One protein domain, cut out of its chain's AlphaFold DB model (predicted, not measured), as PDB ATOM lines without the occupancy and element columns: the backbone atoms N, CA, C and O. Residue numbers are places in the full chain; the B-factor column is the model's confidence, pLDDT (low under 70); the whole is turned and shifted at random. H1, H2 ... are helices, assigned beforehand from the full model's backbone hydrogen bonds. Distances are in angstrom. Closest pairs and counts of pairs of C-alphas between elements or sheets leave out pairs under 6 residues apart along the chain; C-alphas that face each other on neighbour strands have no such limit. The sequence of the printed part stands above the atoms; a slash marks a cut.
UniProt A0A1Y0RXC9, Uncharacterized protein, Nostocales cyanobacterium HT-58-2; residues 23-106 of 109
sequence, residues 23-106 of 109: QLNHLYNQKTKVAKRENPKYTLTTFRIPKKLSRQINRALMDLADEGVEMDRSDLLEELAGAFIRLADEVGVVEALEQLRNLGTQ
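AT A GLANCE: This is residues 23 to 106 of the 109 residues of an uncharacterized protein of Nostocales cyanobacterium HT-58-2 (UniProt A0A1Y0RXC9). Four helices are strung out in an open chain: H1 stands free at one end beyond a long link, H2 meets the first residue of H3, and H3 and H4 make an open corner leading to the other end. The printed part has 84 residues with four named helices, H1 to H4 in order, and no named strand; its class is all helix. It is extended, with a radius of gyration of the C-alphas of 18.3 A and spans of 62 by 31 by 24 A.

HOW THE PARTS SIT: Begin at H1, residues 23 to 32, which touches no helix. In H2, residues 51 to 66, look at residues 57 to 61 alone: they only just touch Arg 73 of H3, residues 73 to 90, with 3 pairs of C-alphas within 8 A. The closest C-alphas are those of Leu 61 and Arg 73, 7.2 A apart, and the lines are about perpendicular at 75 degrees. H4, residues 93 to 104, is close to H3 but not clearly touching; the closest C-alphas, of Ala 88 and Val 94, are 6.9 A apart. In these four helices every O i to N i+4 pair is within hydrogen-bond range.

IN THESE COORDINATES: Find C-alpha 23 at (177.164, 131.264, 133.180), where H1 begins. H2 runs 22.8 A, and H3 runs 25.6 A from C-alpha 73 at (168.719, 152.001, 135.603). H4 ends at C-alpha 104, (164.176, 180.346, 162.076).

THE WHOLE: The C-alphas farthest apart, of Leu 24 and Gln 106, are 63.0 A apart. The printed part has no cut, and the link from H1 to H2 is long. Find pLDDT under 70 at residues 23 to 45, 96 and 99 to 106.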
ATOM      1  N   GLN A  23     178.381 131.285 134.002       55.00
ATOM      2  CA  GLN A  23     177.164 131.264 133.180       55.00
ATOM      3  C   GLN A  23     176.032 130.490 133.861       55.00
ATOM      4  O   GLN A  23     174.880 130.905 133.773       55.00
ATOM      5  N   LEU A  24     176.348 129.417 134.596       53.81
ATOM      6  CA  LEU A  24     175.362 128.712 135.424       53.81
ATOM      7  C   LEU A  24     174.863 129.584 136.579       53.81
ATOM      8  O   LEU A  24     173.658 129.637 136.804       53.81
ATOM      9  N   ASN A  25     175.750 130.330 137.245       52.12
ATOM     10  CA  ASN A  25     175.354 131.311 138.260       52.12
ATOM     11  C   ASN A  25     174.502 132.436 137.660       52.12
ATOM     12  O   ASN A  25     173.521 132.856 138.269       52.12
ATOM     13  N   HIS A  26     174.825 132.890 136.447       52.22
ATOM     14  CA  HIS A  26     174.041 133.920 135.775       52.22
ATOM     15  C   HIS A  26     172.639 133.425 135.392       52.22
ATOM     16  O   HIS A  26     171.662 134.141 135.598       52.22
ATOM     17  N   LEU A  27     172.534 132.183 134.910       50.97
ATOM     18  CA  LEU A  27     171.270 131.536 134.558       50.97
ATOM     19  C   LEU A  27     170.432 131.188 135.803       50.97
ATOM     20  O   LEU A  27     169.207 131.299 135.779       50.97
ATOM     21  N   TYR A  28     171.085 130.809 136.907       43.97
ATOM     22  CA  TYR A  28     170.442 130.587 138.204       43.97
ATOM     23  C   TYR A  28     169.887 131.902 138.774       43.97
ATOM     24  O   TYR A  28     168.717 131.954 139.145       43.97
ATOM     25  N   ASN A  29     170.664 132.990 138.710       51.31
ATOM     26  CA  ASN A  29     170.221 134.333 139.104       51.31
ATOM     27  C   ASN A  29     169.112 134.893 138.195       51.31
ATOM     28  O   ASN A  29     168.284 135.683 138.649       51.31
ATOM     29  N   GLN A  30     169.071 134.496 136.920       52.91
ATOM     30  CA  GLN A  30     167.988 134.859 136.001       52.91
ATOM     31  C   GLN A  30     166.694 134.093 136.296       52.91
ATOM     32  O   GLN A  30     165.616 134.668 136.179       52.91
ATOM     33  N   LYS A  31     166.774 132.824 136.721       50.78
ATOM     34  CA  LYS A  31     165.585 132.030 137.074       50.78
ATOM     35  C   LYS A  31     164.922 132.460 138.383       50.78
ATOM     36  O   LYS A  31     163.736 132.196 138.557       50.78
ATOM     37  N   THR A  32     165.649 133.112 139.289       54.56
ATOM     38  CA  THR A  32     165.103 133.588 140.573       54.56
ATOM     39  C   THR A  32     164.647 135.046 140.548       54.56
ATOM     40  O   THR A  32     163.856 135.449 141.401       54.56
ATOM     41  N   LYS A  33     165.103 135.852 139.584       56.84
ATOM     42  CA  LYS A  33     164.608 137.219 139.395       56.84
ATOM     43  C   LYS A  33     163.310 137.176 138.591       56.84
ATOM     44  O   LYS A  33     163.319 137.320 137.372       56.84
ATOM     45  N   VAL A  34     162.176 137.022 139.279       54.44
ATOM     46  CA  VAL A  34     160.888 137.464 138.717       54.44
ATOM     47  C   VAL A  34     161.097 138.902 138.256       54.44
ATOM     48  O   VAL A  34     161.587 139.728 139.034       54.44
ATOM     49  N   ALA A  35     160.799 139.192 136.988       57.91
ATOM     50  CA  ALA A  35     160.921 140.545 136.468       57.91
ATOM     51  C   ALA A  35     160.191 141.489 137.432       57.91
ATOM     52  O   ALA A  35     159.034 141.239 137.764       57.91
ATOM     53  N   LYS A  36     160.855 142.555 137.903       59.12
ATOM     54  CA  LYS A  36     160.310 143.481 138.921       59.12
ATOM     55  C   LYS A  36     158.896 143.984 138.571       59.12
ATOM     56  O   LYS A  36     158.114 144.284 139.463       59.12
ATOM     57  N   ARG A  37     158.552 144.004 137.275       53.00
ATOM     58  CA  ARG A  37     157.223 144.337 136.729       53.00
ATOM     59  C   ARG A  37     156.109 143.339 137.065       53.00
ATOM     60  O   ARG A  37     154.961 143.754 137.130       53.00
ATOM     61  N   GLU A  38     156.423 142.060 137.251       54.53
ATOM     62  CA  GLU A  38     155.441 140.998 137.519       54.53
ATOM     63  C   GLU A  38     155.363 140.609 139.001       54.53
ATOM     64  O   GLU A  38     154.591 139.731 139.379       54.53
ATOM     65  N   ASN A  39     156.147 141.258 139.868       55.22
ATOM     66  CA  ASN A  39     156.127 140.980 141.296       55.22
ATOM     67  C   ASN A  39     155.060 141.843 142.004       55.22
ATOM     68  O   ASN A  39     155.249 143.055 142.121       55.22
ATOM     69  N   PRO A  40     153.988 141.252 142.565       58.62
ATOM     70  CA  PRO A  40     152.939 141.995 143.268       58.62
ATOM     71  C   PRO A  40     153.415 142.672 144.568       58.62
ATOM     72  O   PRO A  40     152.690 143.493 145.121       58.62
ATOM     73  N   LYS A  41     154.623 142.357 145.065       61.06
ATOM     74  CA  LYS A  41     155.254 143.052 146.203       61.06
ATOM     75  C   LYS A  41     156.043 144.303 145.801       61.06
ATOM     76  O   LYS A  41     156.508 145.017 146.685       61.06
ATOM     77  N   TYR A  42     156.246 144.555 144.508       56.22
ATOM     78  CA  TYR A  42     157.035 145.695 144.046       56.22
ATOM     79  C   TYR A  42     156.138 146.933 143.945       56.22
ATOM     80  O   TYR A  42     155.293 147.039 143.056       56.22
ATOM     81  N   THR A  43     156.284 147.877 144.875       63.62
ATOM     82  CA  THR A  43     155.570 149.155 144.802       63.62
ATOM     83  C   THR A  43     156.189 149.995 143.684       63.62
ATOM     84  O   THR A  43     157.309 150.483 143.809       63.62
ATOM     85  N   LEU A  44     155.485 150.141 142.557       63.72
ATOM     86  CA  LEU A  44     155.950 150.982 141.455       63.72
ATOM     87  C   LEU A  44     155.675 152.454 141.784       63.72
ATOM     88  O   LEU A  44     154.541 152.922 141.680       63.72
ATOM     89  N   THR A  45     156.715 153.192 142.157       67.56
ATOM     90  CA  THR A  45     156.640 154.646 142.342       67.56
ATOM     91  C   THR A  45     157.308 155.357 141.170       67.56
ATOM     92  O   THR A  45     158.451 155.071 140.817       67.56
ATOM     93  N   THR A  46     156.596 156.301 140.554       71.75
ATOM     94  CA  THR A  46     157.137 157.120 139.462       71.75
ATOM     95  C   THR A  46     157.728 158.402 140.031       71.75
ATOM     96  O   THR A  46     157.001 159.243 140.556       71.75
ATOM     97  N   PHE A  47     159.038 158.587 139.875       71.81
ATOM     98  CA  PHE A  47     159.725 159.818 140.264       71.81
ATOM     99  C   PHE A  47     160.019 160.687 139.046       71.81
ATOM    100  O   PHE A  47     160.533 160.218 138.027       71.81
ATOM    101  N   ARG A  48     159.735 161.987 139.159       81.25
ATOM    102  CA  ARG A  48     160.132 162.959 138.142       81.25
ATOM    103  C   ARG A  48     161.521 163.488 138.467       81.25
ATOM    104  O   ARG A  48     161.706 164.154 139.478       81.25
ATOM    105  N   ILE A  49     162.471 163.253 137.569       85.50
ATOM    106  CA  ILE A  49     163.829 163.797 137.676       85.50
ATOM    107  C   ILE A  49     164.095 164.855 136.594       85.50
ATOM    108  O   ILE A  49     163.588 164.732 135.471       85.50
ATOM    109  N   PRO A  50     164.905 165.892 136.877       93.44
ATOM    110  CA  PRO A  50     165.323 166.857 135.867       93.44
ATOM    111  C   PRO A  50     166.063 166.196 134.696       93.44
ATOM    112  O   PRO A  50     166.853 165.266 134.871       93.44
ATOM    113  N   LYS A  51     165.882 166.732 133.481       93.38
ATOM    114  CA  LYS A  51     166.495 166.184 132.254       93.38
ATOM    115  C   LYS A  51     168.024 166.110 132.329       93.38
ATOM    116  O   LYS A  51     168.613 165.163 131.816       93.38
ATOM    117  N   LYS A  52     168.667 167.098 132.964       95.75
ATOM    118  CA  LYS A  52     170.125 167.125 133.155       95.75
ATOM    119  C   LYS A  52     170.593 165.942 134.008       95.75
ATOM    120  O   LYS A  52     171.481 165.218 133.573       95.75
ATOM    121  N   LEU A  53     169.929 165.703 135.140       89.62
ATOM    122  CA  LEU A  53     170.225 164.578 136.028       89.62
ATOM    123  C   LEU A  53     169.984 163.233 135.329       89.62
ATOM    124  O   LEU A  53     170.832 162.352 135.370       89.62
ATOM    125  N   SER A  54     168.878 163.107 134.590       92.62
ATOM    126  CA  SER A  54     168.585 161.906 133.796       92.62
ATOM    127  C   SER A  54     169.710 161.552 132.812       92.62
ATOM    128  O   SER A  54     170.071 160.384 132.684       92.62
ATOM    129  N   ARG A  55     170.304 162.554 132.149       95.06
ATOM    130  CA  ARG A  55     171.451 162.348 131.248       95.06
ATOM    131  C   ARG A  55     172.715 161.927 131.991       95.06
ATOM    132  O   ARG A  55     173.445 161.094 131.471       95.06
ATOM    133  N   GLN A  56     172.972 162.494 133.170       94.81
ATOM    134  CA  GLN A  56     174.127 162.116 133.990       94.81
ATOM    135  C   GLN A  56     174.025 160.658 134.447       94.81
ATOM    136  O   GLN A  56     174.992 159.922 134.313       94.81
ATOM    137  N   ILE A  57     172.835 160.226 134.876       92.56
ATOM    138  CA  ILE A  57     172.568 158.828 135.239       92.56
ATOM    139  C   ILE A  57     172.798 157.902 134.039       92.56
ATOM    140  O   ILE A  57     173.483 156.897 134.165       92.56
ATOM    141  N   ASN A  58     172.272 158.253 132.859       93.81
ATOM    142  CA  ASN A  58     172.487 157.444 131.655       93.81
ATOM    143  C   ASN A  58     173.967 157.330 131.279       93.81
ATOM    144  O   ASN A  58     174.386 156.277 130.819       93.81
ATOM    145  N   ARG A  59     174.742 158.406 131.451       95.12
ATOM    146  CA  ARG A  59     176.181 158.382 131.186       95.12
ATOM    147  C   ARG A  59     176.906 157.461 132.161       95.12
ATOM    148  O   ARG A  59     177.637 156.602 131.706       95.12
ATOM    149  N   ALA A  60     176.623 157.573 133.459       92.50
ATOM    150  CA  ALA A  60     177.206 156.685 134.461       92.50
ATOM    151  C   ALA A  60     176.892 155.205 134.180       92.50
ATOM    152  O   ALA A  60     177.753 154.356 134.348       92.50
ATOM    153  N   LEU A  61     175.682 154.891 133.699       93.06
ATOM    154  CA  LEU A  61     175.339 153.529 133.275       93.06
ATOM    155  C   LEU A  61     176.168 153.050 132.076       93.06
ATOM    156  O   LEU A  61     176.513 151.877 132.022       93.06
ATOM    157  N   MET A  62     176.473 153.931 131.119       93.75
ATOM    158  CA  MET A  62     177.353 153.592 129.993       93.75
ATOM    159  C   MET A  62     178.789 153.378 130.463       93.75
ATOM    160  O   MET A  62     179.383 152.373 130.099       93.75
ATOM    161  N   ASP A  63     179.300 154.262 131.322       94.44
ATOM    162  CA  ASP A  63     180.648 154.144 131.882       94.44
ATOM    163  C   ASP A  63     180.798 152.812 132.656       94.44
ATOM    164  O   ASP A  63     181.768 152.082 132.475       94.44
ATOM    165  N   LEU A  64     179.785 152.426 133.443       90.62
ATOM    166  CA  LEU A  64     179.752 151.136 134.145       90.62
ATOM    167  C   LEU A  64     179.671 149.938 133.191       90.62
ATOM    168  O   LEU A  64     180.319 148.918 133.426       90.62
ATOM    169  N   ALA A  65     178.900 150.051 132.108       91.50
ATOM    170  CA  ALA A  65     178.828 149.006 131.094       91.50
ATOM    171  C   ALA A  65     180.173 148.825 130.368       91.50
ATOM    172  O   ALA A  65     180.575 147.687 130.121       91.50
ATOM    173  N   ASP A  66     180.891 149.919 130.096       94.88
ATOM    174  CA  ASP A  66     182.243 149.897 129.523       94.88
ATOM    175  C   ASP A  66     183.256 149.229 130.477       94.88
ATOM    176  O   ASP A  66     184.179 148.545 130.029       94.88
ATOM    177  N   GLU A  67     183.047 149.339 131.794       93.50
ATOM    178  CA  GLU A  67     183.799 148.617 132.835       93.50
ATOM    179  C   GLU A  67     183.370 147.141 133.002       93.50
ATOM    180  O   GLU A  67     183.950 146.399 133.800       93.50
ATOM    181  N   GLY A  68     182.378 146.678 132.234       91.12
ATOM    182  CA  GLY A  68     181.861 145.307 132.273       91.12
ATOM    183  C   GLY A  68     180.814 145.053 133.360       91.12
ATOM    184  O   GLY A  68     180.508 143.895 133.657       91.12
ATOM    185  N   VAL A  69     180.260 146.108 133.961       89.62
ATOM    186  CA  VAL A  69     179.181 146.032 134.951       89.62
ATOM    187  C   VAL A  69     177.838 146.263 134.260       89.62
ATOM    188  O   VAL A  69     177.450 147.387 133.951       89.62
ATOM    189  N   GLU A  70     177.085 145.184 134.048       87.00
ATOM    190  CA  GLU A  70     175.705 145.279 133.567       87.00
ATOM    191  C   GLU A  70     174.753 145.582 134.729       87.00
ATOM    192  O   GLU A  70     174.487 144.730 135.579       87.00
ATOM    193  N   MET A  71     174.210 146.800 134.753       88.00
ATOM    194  CA  MET A  71     173.242 147.235 135.758       88.00
ATOM    195  C   MET A  71     172.040 147.920 135.108       88.00
ATOM    196  O   MET A  71     172.182 148.725 134.186       88.00
ATOM    197  N   ASP A  72     170.839 147.614 135.606       89.12
ATOM    198  CA  ASP A  72     169.625 148.308 135.185       89.12
ATOM    199  C   ASP A  72     169.542 149.696 135.835       89.12
ATOM    200  O   ASP A  72     169.965 149.929 136.969       89.12
ATOM    201  N   ARG A  73     168.923 150.636 135.128       87.69
ATOM    202  CA  ARG A  73     168.719 152.001 135.603       87.69
ATOM    203  C   ARG A  73     167.937 152.048 136.910       87.69
ATOM    204  O   ARG A  73     168.228 152.887 137.759       87.69
ATOM    205  N   SER A  74     166.915 151.209 137.043       85.56
ATOM    206  CA  SER A  74     166.114 151.141 138.264       85.56
ATOM    207  C   SER A  74     166.930 150.624 139.446       85.56
ATOM    208  O   SER A  74     166.785 151.165 140.536       85.56
ATOM    209  N   ASP A  75     167.817 149.653 139.215       87.69
ATOM    210  CA  ASP A  75     168.702 149.092 140.242       87.69
ATOM    211  C   ASP A  75     169.690 150.158 140.735       87.69
ATOM    212  O   ASP A  75     169.768 150.418 141.933       87.69
ATOM    213  N   LEU A  76     170.338 150.880 139.813       89.50
ATOM    214  CA  LEU A  76     171.228 151.992 140.161       89.50
ATOM    215  C   LEU A  76     170.511 153.066 140.994       89.50
ATOM    216  O   LEU A  76     171.062 153.591 141.959       89.50
ATOM    217  N   LEU A  77     169.287 153.434 140.612       88.88
ATOM    218  CA  LEU A  77     168.516 154.447 141.334       88.88
ATOM    219  C   LEU A  77     168.119 153.988 142.741       88.88
ATOM    220  O   LEU A  77     168.121 154.801 143.662       88.88
ATOM    221  N   GLU A  78     167.791 152.708 142.901       86.50
ATOM    222  CA  GLU A  78     167.488 152.095 144.194       86.50
ATOM    223  C   GLU A  78     168.726 152.105 145.105       86.50
ATOM    224  O   GLU A  78     168.646 152.552 146.252       86.50
ATOM    225  N   GLU A  79     169.894 151.723 144.578       88.06
ATOM    226  CA  GLU A  79     171.158 151.751 145.320       88.06
ATOM    227  C   GLU A  79     171.580 153.169 145.711       88.06
ATOM    228  O   GLU A  79     171.952 153.403 146.862       88.06
ATOM    229  N   LEU A  80     171.473 154.133 144.790       87.75
ATOM    230  CA  LEU A  80     171.776 155.538 145.068       87.75
ATOM    231  C   LEU A  80     170.845 156.120 146.133       87.75
ATOM    232  O   LEU A  80     171.311 156.839 147.016       87.75
ATOM    233  N   ALA A  81     169.548 155.803 146.082       85.94
ATOM    234  CA  ALA A  81     168.600 156.236 147.102       85.94
ATOM    235  C   ALA A  81     168.941 155.631 148.471       85.94
ATOM    236  O   ALA A  81     168.998 156.354 149.465       85.94
ATOM    237  N   GLY A  82     169.239 154.330 148.527       85.75
ATOM    238  CA  GLY A  82     169.638 153.661 149.766       85.75
ATOM    239  C   GLY A  82     170.980 154.152 150.320       85.75
ATOM    240  O   GLY A  82     171.153 154.250 151.534       85.75
ATOM    241  N   ALA A  83     171.946 154.476 149.457       85.81
ATOM    242  CA  ALA A  83     173.210 155.092 149.860       85.81
ATOM    243  C   ALA A  83     172.994 156.512 150.401       85.81
ATOM    244  O   ALA A  83     173.539 156.849 151.446       85.81
ATOM    245  N   PHE A  84     172.159 157.313 149.737       83.75
ATOM    246  CA  PHE A  84     171.824 158.660 150.191       83.75
ATOM    247  C   PHE A  84     171.146 158.656 151.565       83.75
ATOM    248  O   PHE A  84     171.541 159.440 152.417       83.75
ATOM    249  N   ILE A  85     170.174 157.765 151.796       81.94
ATOM    250  CA  ILE A  85     169.492 157.648 153.095       81.94
ATOM    251  C   ILE A  85     170.497 157.289 154.194       81.94
ATOM    252  O   ILE A  85     170.566 157.986 155.196       81.94
ATOM    253  N   ARG A  86     171.348 156.278 153.967       84.19
ATOM    254  CA  ARG A  86     172.382 155.891 154.942       84.19
ATOM    255  C   ARG A  86     173.350 157.029 155.254       84.19
ATOM    256  O   ARG A  86     173.634 157.272 156.416       84.19
ATOM    257  N   LEU A  87     173.816 157.749 154.233       77.06
ATOM    258  CA  LEU A  87     174.679 158.917 154.427       77.06
ATOM    259  C   LEU A  87     173.959 160.039 155.181       77.06
ATOM    260  O   LEU A  87     174.568 160.705 156.012       77.06
ATOM    261  N   ALA A  88     172.677 160.262 154.892       78.69
ATOM    262  CA  ALA A  88     171.875 161.261 155.585       78.69
ATOM    263  C   ALA A  88     171.689 160.911 157.069       78.69
ATOM    264  O   ALA A  88     171.776 161.812 157.902       78.69
ATOM    265  N   ASP A  89     171.496 159.629 157.385       81.31
ATOM    266  CA  ASP A  89     171.400 159.123 158.755       81.31
ATOM    267  C   ASP A  89     172.757 159.206 159.478       81.31
ATOM    268  O   ASP A  89     172.830 159.695 160.601       81.31
ATOM    269  N   GLU A  90     173.854 158.794 158.831       79.06
ATOM    270  CA  GLU A  90     175.209 158.828 159.412       79.06
ATOM    271  C   GLU A  90     175.702 160.250 159.702       79.06
ATOM    272  O   GLU A  90     176.358 160.493 160.713       79.06
ATOM    273  N   VAL A  91     175.399 161.200 158.814       76.50
ATOM    274  CA  VAL A  91     175.790 162.611 158.966       76.50
ATOM    275  C   VAL A  91     174.802 163.373 159.863       76.50
ATOM    276  O   VAL A  91     175.061 164.520 160.227       76.50
ATOM    277  N   GLY A  92     173.677 162.758 160.239       76.31
ATOM    278  CA  GLY A  92     172.624 163.404 161.020       76.31
ATOM    279  C   GLY A  92     171.993 164.586 160.282       76.31
ATOM    280  O   GLY A  92     171.678 165.620 160.872       76.31
ATOM    281  N   VAL A  93     171.850 164.482 158.954       72.81
ATOM    282  CA  VAL A  93     171.287 165.552 158.107       72.81
ATOM    283  C   VAL A  93     169.868 165.887 158.550       72.81
ATOM    284  O   VAL A  93     169.467 167.048 158.504       72.81
ATOM    285  N   VAL A  94     169.117 164.884 159.005       70.56
ATOM    286  CA  VAL A  94     167.771 165.079 159.540       70.56
ATOM    287  C   VAL A  94     167.831 165.917 160.815       70.56
ATOM    288  O   VAL A  94     167.189 166.967 160.846       70.56
ATOM    289  N   GLU A  95     168.649 165.554 161.813       70.38
ATOM    290  CA  GLU A  95     168.789 166.370 163.027       70.38
ATOM    291  C   GLU A  95     169.305 167.783 162.720       70.38
ATOM    292  O   GLU A  95     168.802 168.760 163.278       70.38
ATOM    293  N   ALA A  96     170.262 167.923 161.801       68.56
ATOM    294  CA  ALA A  96     170.805 169.218 161.398       68.56
ATOM    295  C   ALA A  96     169.742 170.116 160.734       68.56
ATOM    296  O   ALA A  96     169.657 171.312 161.028       68.56
ATOM    297  N   LEU A  97     168.894 169.550 159.869       70.56
ATOM    298  CA  LEU A  97     167.780 170.269 159.250       70.56
ATOM    299  C   LEU A  97     166.693 170.632 160.270       70.56
ATOM    300  O   LEU A  97     166.122 171.720 160.182       70.56
ATOM    301  N   GLU A  98     166.422 169.775 161.255       73.06
ATOM    302  CA  GLU A  98     165.494 170.094 162.344       73.06
ATOM    303  C   GLU A  98     166.009 171.226 163.238       73.06
ATOM    304  O   GLU A  98     165.244 172.127 163.594       73.06
ATOM    305  N   GLN A  99     167.305 171.232 163.556       66.75
ATOM    306  CA  GLN A  99     167.941 172.318 164.304       66.75
ATOM    307  C   GLN A  99     167.887 173.643 163.532       66.75
ATOM    308  O   GLN A  99     167.530 174.672 164.107       66.75
ATOM    309  N   LEU A 100     168.148 173.625 162.221       62.31
ATOM    310  CA  LEU A 100     168.026 174.804 161.355       62.31
ATOM    311  C   LEU A 100     166.583 175.311 161.234       62.31
ATOM    312  O   LEU A 100     166.353 176.519 161.297       62.31
ATOM    313  N   ARG A 101     165.597 174.414 161.117       64.50
ATOM    314  CA  ARG A 101     164.169 174.780 161.135       64.50
ATOM    315  C   ARG A 101     163.803 175.517 162.425       64.50
ATOM    316  O   ARG A 101     163.068 176.499 162.380       64.50
ATOM    317  N   ASN A 102     164.331 175.053 163.556       59.78
ATOM    318  CA  ASN A 102     164.051 175.624 164.872       59.78
ATOM    319  C   ASN A 102     164.828 176.927 165.152       59.78
ATOM    320  O   ASN A 102     164.439 177.683 166.038       59.78
ATOM    321  N   LEU A 103     165.891 177.222 164.397       58.12
ATOM    322  CA  LEU A 103     166.597 178.508 164.454       58.12
ATOM    323  C   LEU A 103     165.775 179.642 163.818       58.12
ATOM    324  O   LEU A 103     165.765 180.755 164.338       58.12
ATOM    325  N   GLY A 104     165.038 179.358 162.739       53.00
ATOM    326  CA  GLY A 104     164.176 180.346 162.076       53.00
ATOM    327  C   GLY A 104     162.959 180.772 162.906       53.00
ATOM    328  O   GLY A 104     162.495 181.897 162.774       53.00
ATOM    329  N   THR A 105     162.462 179.909 163.794       55.78
ATOM    330  CA  THR A 105     161.326 180.203 164.686       55.78
ATOM    331  C   THR A 105     161.721 180.880 166.001       55.78
ATOM    332  O   THR A 105     160.842 181.317 166.739       55.78
ATOM    333  N   GLN A 106     163.018 180.986 166.316       54.34
ATOM    334  CA  GLN A 106     163.504 181.613 167.553       54.34
ATOM    335  C   GLN A 106     163.893 183.092 167.408       54.34
ATOM    336  O   GLN A 106     164.184 183.721 168.421       54.34
TER     337      GLN A 106